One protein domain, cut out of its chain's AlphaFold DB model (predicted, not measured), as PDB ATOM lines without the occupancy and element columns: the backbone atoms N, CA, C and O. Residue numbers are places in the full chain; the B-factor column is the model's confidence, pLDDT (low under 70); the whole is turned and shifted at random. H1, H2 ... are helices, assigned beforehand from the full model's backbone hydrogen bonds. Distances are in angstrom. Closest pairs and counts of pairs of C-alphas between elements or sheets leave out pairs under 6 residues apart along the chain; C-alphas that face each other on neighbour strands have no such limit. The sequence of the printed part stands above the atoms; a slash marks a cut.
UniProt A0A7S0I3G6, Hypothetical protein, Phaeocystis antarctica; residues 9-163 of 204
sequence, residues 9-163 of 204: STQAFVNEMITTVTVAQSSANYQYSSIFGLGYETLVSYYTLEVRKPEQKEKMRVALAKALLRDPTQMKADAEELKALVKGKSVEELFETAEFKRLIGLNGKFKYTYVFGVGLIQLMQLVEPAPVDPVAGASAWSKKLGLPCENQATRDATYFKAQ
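What this domain is: This is residues 9 to 163 of the 204 residues of the protein "Hypothetical protein" of Phaeocystis antarctica (UniProt A0A7S0I3G6). Two helices, H2 and H7, cross as an X in the middle of this domain; H4 also crosses H2, and the hairpin of H8 and H9 packs on H7. H1 and H3 meet near one end of the body, far from the short H5 and H6. The printed part has 155 residues with nine named helices, H1 to H9 in order, and no named strand: class all helix. It is compact, with a radius of gyration of the C-alphas of 14.9 A and spans of 40 by 34 by 28 A.

How they stand to each other: H1, residues 9 to 25, and H2, residues 34 to 47, form a hairpin, but only just touch, with 3 pairs of C-alphas within 8 A; the closest are Thr 10 and Tyr 47, 5.3 A. H3, residues 54 to 67, only just touches H1, with 3 such pairs; the closest C-alphas are Ile 18 and Ala 67, 6.9 A. H4, residues 72 to 86, touches H2 about perpendicular at 73 degrees, closest at C-alphas Leu 38 and Ala 79, 4.3 A. H5, residues 91 to 95, and H6, residues 98 to 105, touch no helix. H7, residues 114 to 124, touches H2 at 81 degrees, about perpendicular, closest at C-alphas Gly 39 and Gly 119, 3.6 A. H8, residues 134 to 144, touches H7 at C-alphas Ile 121 and Pro 134, the closest, 5.9 A. H9, residues 150 to 163, forms a hairpin with H8 at a shallow tilt of 28 degrees, closest at C-alphas Val 135 and Thr 154, 4.9 A. Every O i to N i+4 pair is within hydrogen-bond range in H1 to H8, and 9 of 10 in H9.

Where its parts are: H1 starts at C-alpha 9 (-28.795, -16.074, 16.812) and measures 24.1 A; H4 measures 21.3 A. H9 ends at C-alpha 163 (-26.779, -17.895, 28.794).

The domain as a whole: The farthest C-alphas, Lys 53 and Asn 107, are 43.6 A apart. The printed part has no cut and no long link. Mean pLDDT of the printed part is 93.3; residues 130 to 131 are under 70.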
ATOM      1  N   SER A   9     -28.455 -15.779  15.414       83.69
ATOM      2  CA  SER A   9     -28.795 -16.074  16.812       83.69
ATOM      3  C   SER A   9     -30.192 -15.560  17.175       83.69
ATOM      4  O   SER A   9     -31.002 -16.296  17.737       83.69
ATOM      5  N   THR A  10     -30.511 -14.324  16.790       87.75
ATOM      6  CA  THR A  10     -31.830 -13.729  17.014       87.75
ATOM      7  C   THR A  10     -32.921 -14.429  16.202       87.75
ATOM      8  O   THR A  10     -34.004 -14.672  16.729       87.75
ATOM      9  N   GLN A  11     -32.656 -14.784  14.939       89.56
ATOM     10  CA  GLN A  11     -33.625 -15.503  14.100       89.56
ATOM     11  C   GLN A  11     -33.942 -16.897  14.655       89.56
ATOM     12  O   GLN A  11     -35.113 -17.258  14.773       89.56
ATOM     13  N   ALA A  12     -32.912 -17.661  15.036       89.88
ATOM     14  CA  ALA A  12     -33.071 -18.989  15.623       89.88
ATOM     15  C   ALA A  12     -33.927 -18.937  16.896       89.88
ATOM     16  O   ALA A  12     -34.875 -19.708  17.030       89.88
ATOM     17  N   PHE A  13     -33.660 -17.967  17.774       90.19
ATOM     18  CA  PHE A  13     -34.448 -17.772  18.986       90.19
ATOM     19  C   PHE A  13     -35.911 -17.417  18.701       90.19
ATOM     20  O   PHE A  13     -36.817 -17.994  19.295       90.19
ATOM     21  N   VAL A  14     -36.164 -16.478  17.783       91.69
ATOM     22  CA  VAL A  14     -37.535 -16.102  17.406       91.69
ATOM     23  C   VAL A  14     -38.300 -17.317  16.875       91.69
ATOM     24  O   VAL A  14     -39.438 -17.543  17.287       91.69
ATOM     25  N   ASN A  15     -37.669 -18.131  16.026       93.31
ATOM     26  CA  ASN A  15     -38.271 -19.357  15.497       93.31
ATOM     27  C   ASN A  15     -38.591 -20.366  16.608       93.31
ATOM     28  O   ASN A  15     -39.684 -20.940  16.625       93.31
ATOM     29  N   GLU A  16     -37.671 -20.563  17.552       92.62
ATOM     30  CA  GLU A  16     -37.869 -21.449  18.700       92.62
ATOM     31  C   GLU A  16     -39.013 -20.963  19.598       92.62
ATOM     32  O   GLU A  16     -39.899 -21.743  19.951       92.62
ATOM     33  N   MET A  17     -39.057 -19.669  19.915       94.19
ATOM     34  CA  MET A  17     -40.111 -19.072  20.738       94.19
ATOM     35  C   MET A  17     -41.486 -19.212  20.103       94.19
ATOM     36  O   MET A  17     -42.421 -19.660  20.765       94.19
ATOM     37  N   ILE A  18     -41.612 -18.857  18.820       95.75
ATOM     38  CA  ILE A  18     -42.878 -18.989  18.093       95.75
ATOM     39  C   ILE A  18     -43.321 -20.450  18.108       95.75
ATOM     40  O   ILE A  18     -44.457 -20.736  18.479       95.75
ATOM     41  N   THR A  19     -42.427 -21.382  17.786       96.12
ATOM     42  CA  THR A  19     -42.764 -22.808  17.709       96.12
ATOM     43  C   THR A  19     -43.179 -23.367  19.071       96.12
ATOM     44  O   THR A  19     -44.269 -23.921  19.217       96.12
ATOM     45  N   THR A  20     -42.335 -23.210  20.089       95.12
ATOM     46  CA  THR A  20     -42.533 -23.837  21.405       95.12
ATOM     47  C   THR A  20     -43.749 -23.277  22.140       95.12
ATOM     48  O   THR A  20     -44.525 -24.043  22.716       95.12
ATOM     49  N   VAL A  21     -43.966 -21.959  22.086       96.38
ATOM     50  CA  VAL A  21     -45.120 -21.318  22.730       96.38
ATOM     51  C   VAL A  21     -46.412 -21.635  21.978       96.38
ATOM     52  O   VAL A  21     -47.414 -21.921  22.629       96.38
ATOM     53  N   THR A  22     -46.401 -21.672  20.641       96.00
ATOM     54  CA  THR A  22     -47.589 -22.057  19.852       96.00
ATOM     55  C   THR A  22     -47.998 -23.504  20.134       96.00
ATOM     56  O   THR A  22     -49.173 -23.793  20.347       96.00
ATOM     57  N   VAL A  23     -47.035 -24.427  20.228       96.00
ATOM     58  CA  VAL A  23     -47.330 -25.812  20.628       96.00
ATOM     59  C   VAL A  23     -47.884 -25.856  22.054       96.00
ATOM     60  O   VAL A  23     -48.861 -26.560  22.308       96.00
ATOM     61  N   ALA A  24     -47.326 -25.082  22.988       96.31
ATOM     62  CA  ALA A  24     -47.849 -25.011  24.351       96.31
ATOM     63  C   ALA A  24     -49.291 -24.476  24.402       96.31
ATOM     64  O   ALA A  24     -50.092 -25.020  25.160       96.31
ATOM     65  N   GLN A  25     -49.632 -23.491  23.562       95.94
ATOM     66  CA  GLN A  25     -50.970 -22.899  23.442       95.94
ATOM     67  C   GLN A  25     -52.066 -23.898  23.065       95.94
ATOM     68  O   GLN A  25     -53.218 -23.685  23.427       95.94
ATOM     69  N   SER A  26     -51.720 -25.003  22.400       95.69
ATOM     70  CA  SER A  26     -52.682 -26.072  22.093       95.69
ATOM     71  C   SER A  26     -53.146 -26.866  23.325       95.69
ATOM     72  O   SER A  26     -54.126 -27.606  23.261       95.69
ATOM     73  N   SER A  27     -52.450 -26.743  24.460       96.75
ATOM     74  CA  SER A  27     -52.810 -27.444  25.691       96.75
ATOM     75  C   SER A  27     -54.001 -26.781  26.382       96.75
ATOM     76  O   SER A  27     -53.963 -25.588  26.662       96.75
ATOM     77  N   ALA A  28     -54.991 -27.572  26.807       96.88
ATOM     78  CA  ALA A  28     -56.102 -27.092  27.639       96.88
ATOM     79  C   ALA A  28     -55.658 -26.485  28.989       96.88
ATOM     80  O   ALA A  28     -56.410 -25.744  29.612       96.88
ATOM     81  N   ASN A  29     -54.432 -26.786  29.435       97.00
ATOM     82  CA  ASN A  29     -53.845 -26.259  30.671       97.00
ATOM     83  C   ASN A  29     -52.966 -25.021  30.432       97.00
ATOM     84  O   ASN A  29     -52.316 -24.535  31.364       97.00
ATOM     85  N   TYR A  30     -52.869 -24.543  29.190       97.00
ATOM     86  CA  TYR A  30     -52.124 -23.334  28.887       97.00
ATOM     87  C   TYR A  30     -52.934 -22.101  29.252       97.00
ATOM     88  O   TYR A  30     -54.038 -21.871  28.772       97.00
ATOM     89  N   GLN A  31     -52.334 -21.284  30.102       96.06
ATOM     90  CA  GLN A  31     -52.877 -20.009  30.522       96.06
ATOM     91  C   GLN A  31     -51.725 -19.050  30.773       96.06
ATOM     92  O   GLN A  31     -50.608 -19.459  31.099       96.06
ATOM     93  N   TYR A  32     -51.993 -17.766  30.587       97.31
ATOM     94  CA  TYR A  32     -51.001 -16.735  30.834       97.31
ATOM     95  C   TYR A  32     -50.673 -16.614  32.337       97.31
ATOM     96  O   TYR A  32     -51.468 -16.969  33.212       97.31
ATOM     97  N   SER A  33     -49.465 -16.133  32.617       97.94
ATOM     98  CA  SER A  33     -48.945 -15.836  33.948       97.94
ATOM     99  C   SER A  33     -48.069 -14.590  33.853       97.94
ATOM    100  O   SER A  33     -47.320 -14.456  32.883       97.94
ATOM    101  N   SER A  34     -48.093 -13.711  34.855       98.06
ATOM    102  CA  SER A  34     -47.165 -12.567  34.900       98.06
ATOM    103  C   SER A  34     -45.699 -13.020  34.950       98.06
ATOM    104  O   SER A  34     -44.814 -12.344  34.428       98.06
ATOM    105  N   ILE A  35     -45.439 -14.233  35.456       98.25
ATOM    106  CA  ILE A  35     -44.126 -14.895  35.423       98.25
ATOM    107  C   ILE A  35     -43.696 -15.185  33.976       98.25
ATOM    108  O   ILE A  35     -42.532 -15.003  33.625       98.25
ATOM    109  N   PHE A  36     -44.629 -15.572  33.097       98.31
ATOM    110  CA  PHE A  36     -44.352 -15.699  31.661       98.31
ATOM    111  C   PHE A  36     -44.019 -14.335  31.040       98.31
ATOM    112  O   PHE A  36     -43.084 -14.250  30.249       98.31
ATOM    113  N   GLY A  37     -44.745 -13.272  31.407       98.19
ATOM    114  CA  GLY A  37     -44.445 -11.897  30.983       98.19
ATOM    115  C   GLY A  37     -43.021 -11.472  31.349       98.19
ATOM    116  O   GLY A  37     -42.253 -11.042  30.487       98.19
ATOM    117  N   LEU A  38     -42.622 -11.706  32.601       98.12
ATOM    118  CA  LEU A  38     -41.262 -11.452  33.077       98.12
ATOM    119  C   LEU A  38     -40.210 -12.256  32.307       98.12
ATOM    120  O   LEU A  38     -39.195 -11.700  31.879       98.12
ATOM    121  N   GLY A  39     -40.442 -13.554  32.118       97.44
ATOM    122  CA  GLY A  39     -39.524 -14.406  31.371       97.44
ATOM    123  C   GLY A  39     -39.381 -13.977  29.914       97.44
ATOM    124  O   GLY A  39     -38.280 -13.977  29.371       97.44
ATOM    125  N   TYR A  40     -40.469 -13.524  29.296       97.69
ATOM    126  CA  TYR A  40     -40.460 -12.984  27.944       97.69
ATOM    127  C   TYR A  40     -39.615 -11.709  27.827       97.69
ATOM    128  O   TYR A  40     -38.726 -11.650  26.979       97.69
ATOM    129  N   GLU A  41     -39.844 -10.714  28.690       96.81
ATOM    130  CA  GLU A  41     -39.067  -9.463  28.690       96.81
ATOM    131  C   GLU A  41     -37.576  -9.739  28.940       96.81
ATOM    132  O   GLU A  41     -36.695  -9.168  28.291       96.81
ATOM    133  N   THR A  42     -37.296 -10.699  29.823       94.44
ATOM    134  CA  THR A  42     -35.946 -11.184  30.116       94.44
ATOM    135  C   THR A  42     -35.292 -11.776  28.866       94.44
ATOM    136  O   THR A  42     -34.224 -11.320  28.456       94.44
ATOM    137  N   LEU A  43     -35.948 -12.722  28.189       94.06
ATOM    138  CA  LEU A  43     -35.406 -13.355  26.987       94.06
ATOM    139  C   LEU A  43     -35.245 -12.371  25.824       94.06
ATOM    140  O   LEU A  43     -34.201 -12.363  25.174       94.06
ATOM    141  N   VAL A  44     -36.213 -11.487  25.569       92.81
ATOM    142  CA  VAL A  44     -36.071 -10.479  24.506       92.81
ATOM    143  C   VAL A  44     -34.850  -9.595  24.748       92.81
ATOM    144  O   VAL A  44     -34.110  -9.313  23.801       92.81
ATOM    145  N   SER A  45     -34.584  -9.206  26.000       88.75
ATOM    146  CA  SER A  45     -33.386  -8.431  26.335       88.75
ATOM    147  C   SER A  45     -32.086  -9.163  25.971       88.75
ATOM    148  O   SER A  45     -31.119  -8.523  25.560       88.75
ATOM    149  N   TYR A  46     -32.088 -10.499  26.038       84.81
ATOM    150  CA  TYR A  46     -30.942 -11.352  25.738       84.81
ATOM    151  C   TYR A  46     -30.727 -11.588  24.247       84.81
ATOM    152  O   TYR A  46     -29.629 -11.385  23.732       84.81
ATOM    153  N   TYR A  47     -31.766 -11.957  23.508       83.94
ATOM    154  CA  TYR A  47     -31.595 -12.309  22.095       83.94
ATOM    155  C   TYR A  47     -31.552 -11.097  21.164       83.94
ATOM    156  O   TYR A  47     -31.233 -11.233  19.983       83.94
ATOM    157  N   THR A  48     -31.819  -9.900  21.693       87.94
ATOM    158  CA  THR A  48     -31.651  -8.631  20.973       87.94
ATOM    159  C   THR A  48     -30.374  -7.878  21.359       87.94
ATOM    160  O   THR A  48     -30.211  -6.721  20.975       87.94
ATOM    161  N   LEU A  49     -29.435  -8.488  22.094       83.50
ATOM    162  CA  LEU A  49     -28.180  -7.822  22.487       83.50
ATOM    163  C   LEU A  49     -27.377  -7.309  21.291       83.50
ATOM    164  O   LEU A  49     -26.922  -6.170  21.315       83.50
ATOM    165  N   GLU A  50     -27.264  -8.123  20.242       82.00
ATOM    166  CA  GLU A  50     -26.509  -7.806  19.022       82.00
ATOM    167  C   GLU A  50     -27.201  -6.745  18.144       82.00
ATOM    168  O   GLU A  50     -26.583  -6.147  17.259       82.00
ATOM    169  N   VAL A  51     -28.482  -6.465  18.395       84.56
ATOM    170  CA  VAL A  51     -29.227  -5.416  17.693       84.56
ATOM    171  C   VAL A  51     -28.787  -4.061  18.246       84.56
ATOM    172  O   VAL A  51     -28.921  -3.788  19.432       84.56
ATOM    173  N   ARG A  52     -28.254  -3.170  17.406       80.31
ATOM    174  CA  ARG A  52     -27.695  -1.892  17.893       80.31
ATOM    175  C   ARG A  52     -28.745  -0.813  18.151       80.31
ATOM    176  O   ARG A  52     -28.619  -0.061  19.109       80.31
ATOM    177  N   LYS A  53     -29.768  -0.718  17.294       86.50
ATOM    178  CA  LYS A  53     -30.772   0.357  17.353       86.50
ATOM    179  C   LYS A  53     -31.851   0.024  18.405       86.50
ATOM    180  O   LYS A  53     -32.550  -0.975  18.218       86.50
ATOM    181  N   PRO A  54     -32.048   0.836  19.465       88.56
ATOM    182  CA  PRO A  54     -33.062   0.572  20.497       88.56
ATOM    183  C   PRO A  54     -34.487   0.456  19.941       88.56
ATOM    184  O   PRO A  54     -35.229  -0.450  20.307       88.56
ATOM    185  N   GLU A  55     -34.838   1.309  18.979       90.94
ATOM    186  CA  GLU A  55     -36.136   1.281  18.291       90.94
ATOM    187  C   GLU A  55     -36.398  -0.053  17.584       90.94
ATOM    188  O   GLU A  55     -37.531  -0.529  17.530       90.94
ATOM    189  N   GLN A  56     -35.350  -0.679  17.040       90.00
ATOM    190  CA  GLN A  56     -35.465  -1.984  16.403       90.00
ATOM    191  C   GLN A  56     -35.700  -3.079  17.445       90.00
ATOM    192  O   GLN A  56     -36.540  -3.941  17.207       90.00
ATOM    193  N   LYS A  57     -35.037  -3.019  18.610       91.25
ATOM    194  CA  LYS A  57     -35.310  -3.947  19.723       91.25
ATOM    195  C   LYS A  57     -36.768  -3.869  20.160       91.25
ATOM    196  O   LYS A  57     -37.414  -4.902  20.288       91.25
ATOM    197  N   GLU A  58     -37.298  -2.656  20.313       94.56
ATOM    198  CA  GLU A  58     -38.696  -2.457  20.706       94.56
ATOM    199  C   GLU A  58     -39.670  -2.969  19.639       94.56
ATOM    200  O   GLU A  58     -40.622  -3.677  19.962       94.56
ATOM    201  N   LYS A  59     -39.408  -2.704  18.351       93.69
ATOM    202  CA  LYS A  59     -40.211  -3.273  17.255       93.69
ATOM    203  C   LYS A  59     -40.186  -4.802  17.266       93.69
ATOM    204  O   LYS A  59     -41.229  -5.418  17.065       93.69
ATOM    205  N   MET A  60     -39.028  -5.414  17.518       92.81
ATOM    206  CA  MET A  60     -38.882  -6.872  17.603       92.81
ATOM    207  C   MET A  60     -39.612  -7.455  18.812       92.81
ATOM    208  O   MET A  60     -40.288  -8.471  18.663       92.81
ATOM    209  N   ARG A  61     -39.541  -6.791  19.972       95.94
ATOM    210  CA  ARG A  61     -40.333  -7.128  21.160       95.94
ATOM    211  C   ARG A  61     -41.822  -7.123  20.805       95.94
ATOM    212  O   ARG A  61     -42.474  -8.160  20.782       95.94
ATOM    213  N   VAL A  62     -42.352  -5.981  20.378       97.44
ATOM    214  CA  VAL A  62     -43.773  -5.840  20.024       97.44
ATOM    215  C   VAL A  62     -44.216  -6.867  18.975       97.44
ATOM    216  O   VAL A  62     -45.283  -7.465  19.122       97.44
ATOM    217  N   ALA A  63     -43.414  -7.101  17.934       96.12
ATOM    218  CA  ALA A  63     -43.729  -8.072  16.890       96.12
ATOM    219  C   ALA A  63     -43.775  -9.513  17.421       96.12
ATOM    220  O   ALA A  63     -44.726 -10.234  17.123       96.12
ATOM    221  N   LEU A  64     -42.795  -9.922  18.235       96.25
ATOM    222  CA  LEU A  64     -42.763 -11.269  18.801       96.25
ATOM    223  C   LEU A  64     -43.935 -11.495  19.761       96.25
ATOM    224  O   LEU A  64     -44.599 -12.517  19.652       96.25
ATOM    225  N   ALA A  65     -44.253 -10.546  20.646       97.56
ATOM    226  CA  ALA A  65     -45.411 -10.676  21.539       97.56
ATOM    227  C   ALA A  65     -46.720 -10.872  20.754       97.56
ATOM    228  O   ALA A  65     -47.504 -11.770  21.063       97.56
ATOM    229  N   LYS A  66     -46.917 -10.097  19.678       97.44
ATOM    230  CA  LYS A  66     -48.078 -10.242  18.787       97.44
ATOM    231  C   LYS A  66     -48.104 -11.594  18.072       97.44
ATOM    232  O   LYS A  66     -49.165 -12.202  17.991       97.44
ATOM    233  N   ALA A  67     -46.957 -12.086  17.598       96.62
ATOM    234  CA  ALA A  67     -46.848 -13.415  16.990       96.62
ATOM    235  C   ALA A  67     -47.187 -14.537  17.985       96.62
ATOM    236  O   ALA A  67     -47.748 -15.557  17.599       96.62
ATOM    237  N   LEU A  68     -46.912 -14.321  19.273       96.12
ATOM    238  CA  LEU A  68     -47.304 -15.214  20.363       96.12
ATOM    239  C   LEU A  68     -48.761 -15.021  20.819       96.12
ATOM    240  O   LEU A  68     -49.159 -15.611  21.822       96.12
ATOM    241  N   LEU A  69     -49.559 -14.213  20.112       95.62
ATOM    242  CA  LEU A  69     -50.948 -13.890  20.457       95.62
ATOM    243  C   LEU A  69     -51.068 -13.292  21.870       95.62
ATOM    244  O   LEU A  69     -51.894 -13.711  22.689       95.62
ATOM    245  N   ARG A  70     -50.189 -12.336  22.182       96.44
ATOM    246  CA  ARG A  70     -50.143 -11.619  23.461       96.44
ATOM    247  C   ARG A  70     -50.117 -10.111  23.272       96.44
ATOM    248  O   ARG A  70     -49.644  -9.608  22.253       96.44
ATOM    249  N   ASP A  71     -50.600  -9.400  24.289       97.75
ATOM    250  CA  ASP A  71     -50.498  -7.947  24.358       97.75
ATOM    251  C   ASP A  71     -49.104  -7.541  24.887       97.75
ATOM    252  O   ASP A  71     -48.784  -7.802  26.052       97.75
ATOM    253  N   PRO A  72     -48.255  -6.899  24.060       97.38
ATOM    254  CA  PRO A  72     -46.922  -6.465  24.472       97.38
ATOM    255  C   PRO A  72     -46.929  -5.412  25.584       97.38
ATOM    256  O   PRO A  72     -45.922  -5.275  26.280       97.38
ATOM    257  N   THR A  73     -47.996  -4.625  25.715       98.06
ATOM    258  CA  THR A  73     -48.120  -3.597  26.753       98.06
ATOM    259  C   THR A  73     -48.448  -4.252  28.085       98.06
ATOM    260  O   THR A  73     -47.764  -3.981  29.070       98.06
ATOM    261  N   GLN A  74     -49.418  -5.174  28.092       97.69
ATOM    262  CA  GLN A  74     -49.777  -5.951  29.278       97.69
ATOM    263  C   GLN A  74     -48.575  -6.741  29.808       97.69
ATOM    264  O   GLN A  74     -48.225  -6.612  30.973       97.69
ATOM    265  N   MET A  75     -47.890  -7.501  28.945       97.62
ATOM    266  CA  MET A  75     -46.747  -8.321  29.369       97.62
ATOM    267  C   MET A  75     -45.633  -7.501  30.021       97.62
ATOM    268  O   MET A  75     -45.027  -7.947  30.992       97.62
ATOM    269  N   LYS A  76     -45.373  -6.301  29.491       97.88
ATOM    270  CA  LYS A  76     -44.372  -5.391  30.043       97.88
ATOM    271  C   LYS A  76     -44.817  -4.824  31.390       97.88
ATOM    272  O   LYS A  76     -44.014  -4.807  32.315       97.88
ATOM    273  N   ALA A  77     -46.069  -4.378  31.503       98.19
ATOM    274  CA  ALA A  77     -46.620  -3.871  32.759       98.19
ATOM    275  C   ALA A  77     -46.581  -4.947  33.855       98.19
ATOM    276  O   ALA A  77     -45.971  -4.727  34.897       98.19
ATOM    277  N   ASP A  78     -47.100  -6.143  33.564       97.81
ATOM    278  CA  ASP A  78     -47.116  -7.275  34.493       97.81
ATOM    279  C   ASP A  78     -45.703  -7.674  34.946       97.81
ATOM    280  O   ASP A  78     -45.487  -8.002  36.113       97.81
ATOM    281  N   ALA A  79     -44.724  -7.653  34.033       97.69
ATOM    282  CA  ALA A  79     -43.334  -7.960  34.357       97.69
ATOM    283  C   ALA A  79     -42.726  -6.937  35.326       97.69
ATOM    284  O   ALA A  79     -42.032  -7.325  36.267       97.69
ATOM    285  N   GLU A  80     -42.964  -5.643  35.106       97.06
ATOM    286  CA  GLU A  80     -42.452  -4.578  35.976       97.06
ATOM    287  C   GLU A  80     -43.160  -4.558  37.335       97.06
ATOM    288  O   GLU A  80     -42.495  -4.444  38.366       97.06
ATOM    289  N   GLU A  81     -44.479  -4.758  37.364       96.94
ATOM    290  CA  GLU A  81     -45.246  -4.908  38.603       96.94
ATOM    291  C   GLU A  81     -44.751  -6.101  39.421       96.94
ATOM    292  O   GLU A  81     -44.519  -5.979  40.625       96.94
ATOM    293  N   LEU A  82     -44.512  -7.242  38.767       96.19
ATOM    294  CA  LEU A  82     -44.009  -8.434  39.434       96.19
ATOM    295  C   LEU A  82     -42.600  -8.215  40.005       96.19
ATOM    296  O   LEU A  82     -42.347  -8.591  41.149       96.19
ATOM    297  N   LYS A  83     -41.692  -7.564  39.262       94.69
ATOM    298  CA  LYS A  83     -40.358  -7.197  39.774       94.69
ATOM    299  C   LYS A  83     -40.452  -6.272  40.987       94.69
ATOM    300  O   LYS A  83     -39.754  -6.491  41.974       94.69
ATOM    301  N   ALA A  84     -41.298  -5.245  40.914       94.38
ATOM    302  CA  ALA A  84     -41.487  -4.293  42.004       94.38
ATOM    303  C   ALA A  84     -42.055  -4.975  43.254       94.38
ATOM    304  O   ALA A  84     -41.608  -4.699  44.364       94.38
ATOM    305  N   LEU A  85     -42.993  -5.902  43.063       93.12
ATOM    306  CA  LEU A  85     -43.629  -6.657  44.131       93.12
ATOM    307  C   LEU A  85     -42.660  -7.601  44.852       93.12
ATOM    308  O   LEU A  85     -42.807  -7.798  46.054       93.12
ATOM    309  N   VAL A  86     -41.685  -8.180  44.149       90.50
ATOM    310  CA  VAL A  86     -40.716  -9.137  44.722       90.50
ATOM    311  C   VAL A  86     -39.610  -8.447  45.523       90.50
ATOM    312  O   VAL A  86     -39.022  -9.064  46.407       90.50
ATOM    313  N   LYS A  87     -39.326  -7.172  45.246       87.75
ATOM    314  CA  LYS A  87     -38.225  -6.441  45.881       87.75
ATOM    315  C   LYS A  87     -38.366  -6.431  47.411       87.75
ATOM    316  O   LYS A  87     -39.353  -5.924  47.938       87.75
ATOM    317  N   GLY A  88     -37.356  -6.957  48.107       85.69
ATOM    318  CA  GLY A  88     -37.326  -7.043  49.570       85.69
ATOM    319  C   GLY A  88     -38.240  -8.115  50.175       85.69
ATOM    320  O   GLY A  88     -38.451  -8.092  51.384       85.69
ATOM    321  N   LYS A  89     -38.801  -9.026  49.364       91.50
ATOM    322  CA  LYS A  89     -39.591 -10.169  49.846       91.50
ATOM    323  C   LYS A  89     -38.751 -11.428  49.992       91.50
ATOM    324  O   LYS A  89     -37.880 -11.707  49.163       91.50
ATOM    325  N   SER A  90     -39.110 -12.244  50.978       92.69
ATOM    326  CA  SER A  90     -38.642 -13.627  51.068       92.69
ATOM    327  C   SER A  90     -39.342 -14.544  50.059       92.69
ATOM    328  O   SER A  90     -40.369 -14.205  49.459       92.69
ATOM    329  N   VAL A  91     -38.803 -15.754  49.888       91.31
ATOM    330  CA  VAL A  91     -39.439 -16.800  49.072       91.31
ATOM    331  C   VAL A  91     -40.820 -17.148  49.630       91.31
ATOM    332  O   VAL A  91     -41.759 -17.380  48.876       91.31
ATOM    333  N   GLU A  92     -40.981 -17.191  50.946       92.75
ATOM    334  CA  GLU A  92     -42.251 -17.498  51.603       92.75
ATOM    335  C   GLU A  92     -43.288 -16.417  51.297       92.75
ATOM    336  O   GLU A  92     -44.385 -16.735  50.841       92.75
ATOM    337  N   GLU A  93     -42.917 -15.146  51.445       94.81
ATOM    338  CA  GLU A  93     -43.800 -14.015  51.160       94.81
ATOM    339  C   GLU A  93     -44.193 -13.932  49.684       94.81
ATOM    340  O   GLU A  93     -45.328 -13.571  49.375       94.81
ATOM    341  N   LEU A  94     -43.285 -14.278  48.765       94.38
ATOM    342  CA  LEU A  94     -43.589 -14.342  47.336       94.38
ATOM    343  C   LEU A  94     -44.651 -15.407  47.031       94.38
ATOM    344  O   LEU A  94     -45.565 -15.162  46.242       94.38
ATOM    345  N   PHE A  95     -44.570 -16.573  47.673       95.44
ATOM    346  CA  PHE A  95     -45.527 -17.660  47.457       95.44
ATOM    347  C   PHE A  95     -46.925 -17.355  48.020       95.44
ATOM    348  O   PHE A  95     -47.907 -17.941  47.567       95.44
ATOM    349  N   GLU A  96     -47.037 -16.382  48.926       96.12
ATOM    350  CA  GLU A  96     -48.317 -15.901  49.454       96.12
ATOM    351  C   GLU A  96     -49.034 -14.890  48.543       96.12
ATOM    352  O   GLU A  96     -50.182 -14.510  48.811       96.12
ATOM    353  N   THR A  97     -48.384 -14.457  47.463       95.44
ATOM    354  CA  THR A  97     -48.926 -13.480  46.510       95.44
ATOM    355  C   THR A  97     -50.027 -14.086  45.644       95.44
ATOM    356  O   THR A  97     -50.098 -15.301  45.447       95.44
ATOM    357  N   ALA A  98     -50.895 -13.230  45.097       95.75
ATOM    358  CA  ALA A  98     -52.056 -13.664  44.321       95.75
ATOM    359  C   ALA A  98     -51.677 -14.581  43.146       95.75
ATOM    360  O   ALA A  98     -52.337 -15.596  42.929       95.75
ATOM    361  N   GLU A  99     -50.594 -14.271  42.429       95.81
ATOM    362  CA  GLU A  99     -50.165 -15.068  41.279       95.81
ATOM    363  C   GLU A  99     -49.669 -16.461  41.687       95.81
ATOM    364  O   GLU A  99     -50.061 -17.458  41.081       95.81
ATOM    365  N   PHE A 100     -48.862 -16.564  42.746       96.81
ATOM    366  CA  PHE A 100     -48.351 -17.856  43.210       96.81
ATOM    367  C   PHE A 100     -49.457 -18.715  43.827       96.81
ATOM    368  O   PHE A 100     -49.559 -19.899  43.499       96.81
ATOM    369  N   LYS A 101     -50.353 -18.123  44.627       97.62
ATOM    370  CA  LYS A 101     -51.545 -18.813  45.147       97.62
ATOM    371  C   LYS A 101     -52.443 -19.327  44.030       97.62
ATOM    372  O   LYS A 101     -52.905 -20.465  44.093       97.62
ATOM    373  N   ARG A 102     -52.659 -18.514  42.991       97.25
ATOM    374  CA  ARG A 102     -53.414 -18.917  41.800       97.25
ATOM    375  C   ARG A 102     -52.770 -20.130  41.138       97.25
ATOM    376  O   ARG A 102     -53.474 -21.099  40.886       97.25
ATOM    377  N   LEU A 103     -51.458 -20.097  40.893       97.56
ATOM    378  CA  LEU A 103     -50.730 -21.200  40.256       97.56
ATOM    379  C   LEU A 103     -50.787 -22.496  41.075       97.56
ATOM    380  O   LEU A 103     -51.051 -23.553  40.505       97.56
ATOM    381  N   ILE A 104     -50.612 -22.417  42.397       97.44
ATOM    382  CA  ILE A 104     -50.751 -23.567  43.306       97.44
ATOM    383  C   ILE A 104     -52.174 -24.134  43.239       97.44
ATOM    384  O   ILE A 104     -52.354 -25.342  43.105       97.44
ATOM    385  N   GLY A 105     -53.189 -23.263  43.247       97.25
ATOM    386  CA  GLY A 105     -54.601 -23.645  43.159       97.25
ATOM    387  C   GLY A 105     -54.997 -24.353  41.857       97.25
ATOM    388  O   GLY A 105     -56.064 -24.962  41.795       97.25
ATOM    389  N   LEU A 106     -54.146 -24.332  40.824       96.62
ATOM    390  CA  LEU A 106     -54.349 -25.112  39.598       96.62
ATOM    391  C   LEU A 106     -54.034 -26.604  39.782       96.62
ATOM    392  O   LEU A 106     -54.324 -27.388  38.877       96.62
ATOM    393  N   ASN A 107     -53.453 -27.016  40.915       94.62
ATOM    394  CA  ASN A 107     -53.158 -28.414  41.247       94.62
ATOM    395  C   ASN A 107     -52.385 -29.135  40.125       94.62
ATOM    396  O   ASN A 107     -52.789 -30.194  39.643       94.62
ATOM    397  N   GLY A 108     -51.312 -28.504  39.638       93.88
ATOM    398  CA  GLY A 108     -50.468 -29.035  38.563       93.88
ATOM    399  C   GLY A 108     -51.055 -28.922  37.149       93.88
ATOM    400  O   GLY A 108     -50.373 -29.255  36.179       93.88
ATOM    401  N   LYS A 109     -52.280 -28.399  36.985       96.38
ATOM    402  CA  LYS A 109     -52.921 -28.146  35.679       96.38
ATOM    403  C   LYS A 109     -52.487 -26.810  35.076       96.38
ATOM    404  O   LYS A 109     -53.302 -25.997  34.644       96.38
ATOM    405  N   PHE A 110     -51.181 -26.592  35.035       97.56
ATOM    406  CA  PHE A 110     -50.568 -25.431  34.407       97.56
ATOM    407  C   PHE A 110     -49.529 -25.899  33.392       97.56
ATOM    408  O   PHE A 110     -48.624 -26.673  33.714       97.56
ATOM    409  N   LYS A 111     -49.655 -25.450  32.141       97.50
ATOM    410  CA  LYS A 111     -48.702 -25.804  31.090       97.50
ATOM    411  C   LYS A 111     -47.413 -25.004  31.259       97.50
ATOM    412  O   LYS A 111     -47.332 -23.840  30.877       97.50
ATOM    413  N   TYR A 112     -46.383 -25.672  31.767       97.44
ATOM    414  CA  TYR A 112     -45.027 -25.135  31.786       97.44
ATOM    415  C   TYR A 112     -44.534 -24.795  30.367       97.44
ATOM    416  O   TYR A 112     -44.786 -25.530  29.406       97.44
ATOM    417  N   THR A 113     -43.791 -23.694  30.263       97.31
ATOM    418  CA  THR A 113     -43.043 -23.278  29.071       97.31
ATOM    419  C   THR A 113     -41.649 -22.832  29.491       97.31
ATOM    420  O   THR A 113     -41.478 -22.351  30.612       97.31
ATOM    421  N   TYR A 114     -40.674 -22.923  28.585       96.62
ATOM    422  CA  TYR A 114     -39.325 -22.404  28.829       96.62
ATOM    423  C   TYR A 114     -39.350 -20.931  29.277       96.62
ATOM    424  O   TYR A 114     -38.710 -20.558  30.254       96.62
ATOM    425  N   VAL A 115     -40.188 -20.115  28.630       97.25
ATOM    426  CA  VAL A 115     -40.398 -18.695  28.960       97.25
ATOM    427  C   VAL A 115     -40.835 -18.509  30.414       97.25
ATOM    428  O   VAL A 115     -40.278 -17.684  31.128       97.25
ATOM    429  N   PHE A 116     -41.800 -19.305  30.878       98.06
ATOM    430  CA  PHE A 116     -42.224 -19.288  32.277       98.06
ATOM    431  C   PHE A 116     -41.089 -19.703  33.224       98.06
ATOM    432  O   PHE A 116     -40.878 -19.050  34.244       98.06
ATOM    433  N   GLY A 117     -40.325 -20.745  32.878       97.19
ATOM    434  CA  GLY A 117     -39.162 -21.181  33.658       97.19
ATOM    435  C   GLY A 117     -38.100 -20.092  33.807       97.19
ATOM    436  O   GLY A 117     -37.600 -19.865  34.905       97.19
ATOM    437  N   VAL A 118     -37.820 -19.352  32.736       96.38
ATOM    438  CA  VAL A 118     -36.906 -18.200  32.767       96.38
ATOM    439  C   VAL A 118     -37.430 -17.096  33.683       96.38
ATOM    440  O   VAL A 118     -36.665 -16.528  34.460       96.38
ATOM    441  N   GLY A 119     -38.738 -16.833  33.656       96.81
ATOM    442  CA  GLY A 119     -39.377 -15.918  34.598       96.81
ATOM    443  C   GLY A 119     -39.182 -16.341  36.055       96.81
ATOM    444  O   GLY A 119     -38.803 -15.514  36.879       96.81
ATOM    445  N   LEU A 120     -39.363 -17.629  36.372       96.00
ATOM    446  CA  LEU A 120     -39.111 -18.155  37.720       96.00
ATOM    447  C   LEU A 120     -37.658 -17.952  38.153       96.00
ATOM    448  O   LEU A 120     -37.417 -17.498  39.268       96.00
ATOM    449  N   ILE A 121     -36.698 -18.247  37.274       94.19
ATOM    450  CA  ILE A 121     -35.274 -18.046  37.569       94.19
ATOM    451  C   ILE A 121     -34.995 -16.570  37.844       94.19
ATOM    452  O   ILE A 121     -34.309 -16.249  38.810       94.19
ATOM    453  N   GLN A 122     -35.571 -15.663  37.054       92.88
ATOM    454  CA  GLN A 122     -35.406 -14.230  37.276       92.88
ATOM    455  C   GLN A 122     -35.962 -13.786  38.637       92.88
ATOM    456  O   GLN A 122     -35.351 -12.943  39.288       92.88
ATOM    457  N   LEU A 123     -37.075 -14.365  39.098       93.88
ATOM    458  CA  LEU A 123     -37.620 -14.099  40.435       93.88
ATOM    459  C   LEU A 123     -36.717 -14.631  41.546       93.88
ATOM    460  O   LEU A 123     -36.533 -13.943  42.544       93.88
ATOM    461  N   MET A 124     -36.107 -15.806  41.364       91.19
ATOM    462  CA  MET A 124     -35.145 -16.370  42.325       91.19
ATOM    463  C   MET A 124     -33.931 -15.462  42.542       91.19
ATOM    464  O   MET A 124     -33.338 -15.496  43.614       91.19
ATOM    465  N   GLN A 125     -33.563 -14.656  41.542       86.94
ATOM    466  CA  GLN A 125     -32.480 -13.674  41.662       86.94
ATOM    467  C   GLN A 125     -32.925 -12.347  42.305       86.94
ATOM    468  O   GLN A 125     -32.078 -11.514  42.607       86.94
ATOM    469  N   LEU A 126     -34.234 -12.120  42.472       88.94
ATOM    470  CA  LEU A 126     -34.801 -10.873  43.006       88.94
ATOM    471  C   LEU A 126     -35.317 -10.999  44.447       88.94
ATOM    472  O   LEU A 126     -35.485  -9.977  45.108       88.94
ATOM    473  N   VAL A 127     -35.597 -12.218  44.912       88.62
ATOM    474  CA  VAL A 127     -35.978 -12.502  46.307       88.62
ATOM    475  C   VAL A 127     -34.775 -12.408  47.243       88.62
ATOM    476  O   VAL A 127     -33.641 -12.673  46.844       88.62
ATOM    477  N   GLU A 128     -35.028 -12.087  48.511       80.44
ATOM    478  CA  GLU A 128     -33.994 -11.972  49.541       80.44
ATOM    479  C   GLU A 128     -34.150 -13.049  50.636       80.44
ATOM    480  O   GLU A 128     -35.267 -13.314  51.082       80.44
ATOM    481  N   PRO A 129     -33.051 -13.676  51.105       75.00
ATOM    482  CA  PRO A 129     -31.680 -13.526  50.612       75.00
ATOM    483  C   PRO A 129     -31.469 -14.211  49.246       75.00
ATOM    484  O   PRO A 129     -31.866 -15.358  49.047       75.00
ATOM    485  N   ALA A 130     -30.778 -13.531  48.325       66.56
ATOM    486  CA  ALA A 130     -30.221 -14.142  47.113       66.56
ATOM    487  C   ALA A 130     -28.868 -14.780  47.486       66.56
ATOM    488  O   ALA A 130     -28.057 -14.083  48.102       66.56
ATOM    489  N   PRO A 131     -28.590 -16.072  47.189       59.22
ATOM    490  CA  PRO A 131     -28.537 -16.583  45.817       59.22
ATOM    491  C   PRO A 131     -28.910 -18.080  45.712       59.22
ATOM    492  O   PRO A 131     -28.115 -18.974  46.021       59.22
ATOM    493  N   VAL A 132     -30.112 -18.388  45.235       70.25
ATOM    494  CA  VAL A 132     -30.462 -19.780  44.929       70.25
ATOM    495  C   VAL A 132     -29.810 -20.158  43.597       70.25
ATOM    496  O   VAL A 132     -30.020 -19.473  42.594       70.25
ATOM    497  N   ASP A 133     -29.018 -21.238  43.573       88.25
ATOM    498  CA  ASP A 133     -28.544 -21.824  42.313       88.25
ATOM    499  C   ASP A 133     -29.754 -22.057  41.386       88.25
ATOM    500  O   ASP A 133     -30.716 -22.696  41.823       88.25
ATOM    501  N   PRO A 134     -29.754 -21.560  40.132       90.25
ATOM    502  CA  PRO A 134     -30.933 -21.621  39.268       90.25
ATOM    503  C   PRO A 134     -31.515 -23.025  39.092       90.25
ATOM    504  O   PRO A 134     -32.731 -23.172  38.974       90.25
ATOM    505  N   VAL A 135     -30.676 -24.066  39.093       92.75
ATOM    506  CA  VAL A 135     -31.118 -25.454  38.913       92.75
ATOM    507  C   VAL A 135     -31.767 -25.970  40.195       92.75
ATOM    508  O   VAL A 135     -32.875 -26.512  40.149       92.75
ATOM    509  N   ALA A 136     -31.129 -25.749  41.347       92.50
ATOM    510  CA  ALA A 136     -31.704 -26.079  42.649       92.50
ATOM    511  C   ALA A 136     -33.028 -25.329  42.890       92.50
ATOM    512  O   ALA A 136     -34.016 -25.923  43.327       92.50
ATOM    513  N   GLY A 137     -33.073 -24.044  42.534       92.44
ATOM    514  CA  GLY A 137     -34.264 -23.205  42.617       92.44
ATOM    515  C   GLY A 137     -35.382 -23.697  41.708       92.44
ATOM    516  O   GLY A 137     -36.514 -23.842  42.166       92.44
ATOM    517  N   ALA A 138     -35.078 -24.040  40.454       94.62
ATOM    518  CA  ALA A 138     -36.053 -24.597  39.520       94.62
ATOM    519  C   ALA A 138     -36.679 -25.903  40.039       94.62
ATOM    520  O   ALA A 138     -37.900 -26.071  39.955       94.62
ATOM    521  N   SER A 139     -35.882 -26.801  40.631       95.06
ATOM    522  CA  SER A 139     -36.404 -28.008  41.291       95.06
ATOM    523  C   SER A 139     -37.303 -27.655  42.480       95.06
ATOM    524  O   SER A 139     -38.460 -28.078  42.534       95.06
ATOM    525  N   ALA A 140     -36.818 -26.831  43.409       94.62
ATOM    526  CA  ALA A 140     -37.548 -26.497  44.629       94.62
ATOM    527  C   ALA A 140     -38.863 -25.749  44.350       94.62
ATOM    528  O   ALA A 140     -39.903 -26.083  44.918       94.62
ATOM    529  N   TRP A 141     -38.848 -24.758  43.458       95.56
ATOM    530  CA  TRP A 141     -40.019 -23.929  43.176       95.56
ATOM    531  C   TRP A 141     -41.044 -24.659  42.317       95.56
ATOM    532  O   TRP A 141     -42.236 -24.498  42.560       95.56
ATOM    533  N   SER A 142     -40.625 -25.509  41.368       95.88
ATOM    534  CA  SER A 142     -41.579 -26.344  40.619       95.88
ATOM    535  C   SER A 142     -42.324 -27.314  41.541       95.88
ATOM    536  O   SER A 142     -43.545 -27.425  41.431       95.88
ATOM    537  N   LYS A 143     -41.632 -27.916  42.522       95.62
ATOM    538  CA  LYS A 143     -42.259 -28.724  43.584       95.62
ATOM    539  C   LYS A 143     -43.202 -27.905  44.457       95.62
ATOM    540  O   LYS A 143     -44.336 -28.321  44.667       95.62
ATOM    541  N   LYS A 144     -42.759 -26.739  44.939       95.56
ATOM    542  CA  LYS A 144     -43.566 -25.861  45.808       95.56
ATOM    543  C   LYS A 144     -44.824 -25.343  45.095       95.56
ATOM    544  O   LYS A 144     -45.856 -25.179  45.731       95.56
ATOM    545  N   LEU A 145     -44.759 -25.144  43.777       96.19
ATOM    546  CA  LEU A 145     -45.904 -24.805  42.921       96.19
ATOM    547  C   LEU A 145     -46.789 -26.014  42.556       96.19
ATOM    548  O   LEU A 145     -47.825 -25.835  41.920       96.19
ATOM    549  N   GLY A 146     -46.386 -27.243  42.899       95.75
ATOM    550  CA  GLY A 146     -47.106 -28.465  42.530       95.75
ATOM    551  C   GLY A 146     -47.088 -28.767  41.027       95.75
ATOM    552  O   GLY A 146     -48.001 -29.417  40.519       95.75
ATOM    553  N   LEU A 147     -46.087 -28.276  40.291       95.75
ATOM    554  CA  LEU A 147     -45.995 -28.450  38.843       95.75
ATOM    555  C   LEU A 147     -45.284 -29.764  38.483       95.75
ATOM    556  O   LEU A 147     -44.165 -30.000  38.945       95.75
ATOM    557  N   PRO A 148     -45.843 -30.591  37.580       94.62
ATOM    558  CA  PRO A 148     -45.224 -31.840  37.137       94.62
ATOM    559  C   PRO A 148     -44.145 -31.589  36.065       94.62
ATOM    560  O   PRO A 148     -44.164 -32.184  34.989       94.62
ATOM    561  N   CYS A 149     -43.230 -30.649  36.316       95.12
ATOM    562  CA  CYS A 149     -42.252 -30.185  35.329       95.12
ATOM    563  C   CYS A 149     -40.819 -30.083  35.859       95.12
ATOM    564  O   CYS A 149     -39.987 -29.500  35.174       95.12
ATOM    565  N   GLU A 150     -40.503 -30.642  37.031       95.62
ATOM    566  CA  GLU A 150     -39.168 -30.548  37.647       95.62
ATOM    567  C   GLU A 150     -38.032 -30.906  36.673       95.62
ATOM    568  O   GLU A 150     -37.090 -30.131  36.502       95.62
ATOM    569  N   ASN A 151     -38.139 -32.045  35.981       96.38
ATOM    570  CA  ASN A 151     -37.111 -32.501  35.037       96.38
ATOM    571  C   ASN A 151     -36.915 -31.523  33.870       96.38
ATOM    572  O   ASN A 151     -35.799 -31.337  33.397       96.38
ATOM    573  N   GLN A 152     -37.992 -30.897  33.389       96.19
ATOM    574  CA  GLN A 152     -37.891 -29.899  32.327       96.19
ATOM    575  C   GLN A 152     -37.330 -28.579  32.870       96.19
ATOM    576  O   GLN A 152     -36.426 -28.011  32.270       96.19
ATOM    577  N   ALA A 153     -37.815 -28.127  34.027       96.31
ATOM    578  CA  ALA A 153     -37.412 -26.872  34.647       96.31
ATOM    579  C   ALA A 153     -35.917 -26.859  35.004       96.31
ATOM    580  O   ALA A 153     -35.235 -25.868  34.768       96.31
ATOM    581  N   THR A 154     -35.382 -27.967  35.520       96.25
ATOM    582  CA  THR A 154     -33.949 -28.110  35.843       96.25
ATOM    583  C   THR A 154     -33.061 -28.155  34.597       96.25
ATOM    584  O   THR A 154     -31.997 -27.528  34.576       96.25
ATOM    585  N   ARG A 155     -33.500 -28.831  33.526       96.38
ATOM    586  CA  ARG A 155     -32.816 -28.806  32.220       96.38
ATOM    587  C   ARG A 155     -32.772 -27.397  31.634       96.38
ATOM    588  O   ARG A 155     -31.706 -26.934  31.235       96.38
ATOM    589  N   ASP A 156     -33.907 -26.711  31.634       95.56
ATOM    590  CA  ASP A 156     -34.030 -25.343  31.132       95.56
ATOM    591  C   ASP A 156     -33.192 -24.362  31.956       95.56
ATOM    592  O   ASP A 156     -32.511 -23.508  31.390       95.56
ATOM    593  N   ALA A 157     -33.180 -24.517  33.283       94.94
ATOM    594  CA  ALA A 157     -32.346 -23.721  34.175       94.94
ATOM    595  C   ALA A 157     -30.853 -23.930  33.917       94.94
ATOM    596  O   ALA A 157     -30.094 -22.965  33.922       94.94
ATOM    597  N   THR A 158     -30.436 -25.165  33.630       94.31
ATOM    598  CA  THR A 158     -29.043 -25.476  33.274       94.31
ATOM    599  C   THR A 158     -28.644 -24.768  31.979       94.31
ATOM    600  O   THR A 158     -27.601 -24.119  31.921       94.31
ATOM    601  N   TYR A 159     -29.495 -24.840  30.951       91.50
ATOM    602  CA  TYR A 159     -29.268 -24.149  29.680       91.50
ATOM    603  C   TYR A 159     -29.221 -22.626  29.859       91.50
ATOM    604  O   TYR A 159     -28.317 -21.957  29.356       91.50
ATOM    605  N   PHE A 160     -30.181 -22.072  30.596       91.50
ATOM    606  CA  PHE A 160     -30.299 -20.635  30.792       91.50
ATOM    607  C   PHE A 160     -29.189 -20.057  31.677       91.50
ATOM    608  O   PHE A 160     -28.717 -18.961  31.391       91.50
ATOM    609  N   LYS A 161     -28.696 -20.799  32.677       89.44
ATOM    610  CA  LYS A 161     -27.533 -20.405  33.492       89.44
ATOM    611  C   LYS A 161     -26.311 -20.099  32.620       89.44
ATOM    612  O   LYS A 161     -25.715 -19.036  32.759       89.44
ATOM    613  N   ALA A 162     -26.015 -20.957  31.641       85.38
ATOM    614  CA  ALA A 162     -24.934 -20.710  30.685       85.38
ATOM    615  C   ALA A 162     -25.175 -19.449  29.825       85.38
ATOM    616  O   ALA A 162     -24.233 -18.738  29.473       85.38
ATOM    617  N   GLN A 163     -26.437 -19.137  29.499       82.25
ATOM    618  CA  GLN A 163     -26.779 -17.895  28.794       82.25
ATOM    619  C   GLN A 163     -26.603 -16.661  29.686       82.25
ATOM    620  O   GLN A 163     -26.092 -15.651  29.204       82.25
TER     621      GLN A 163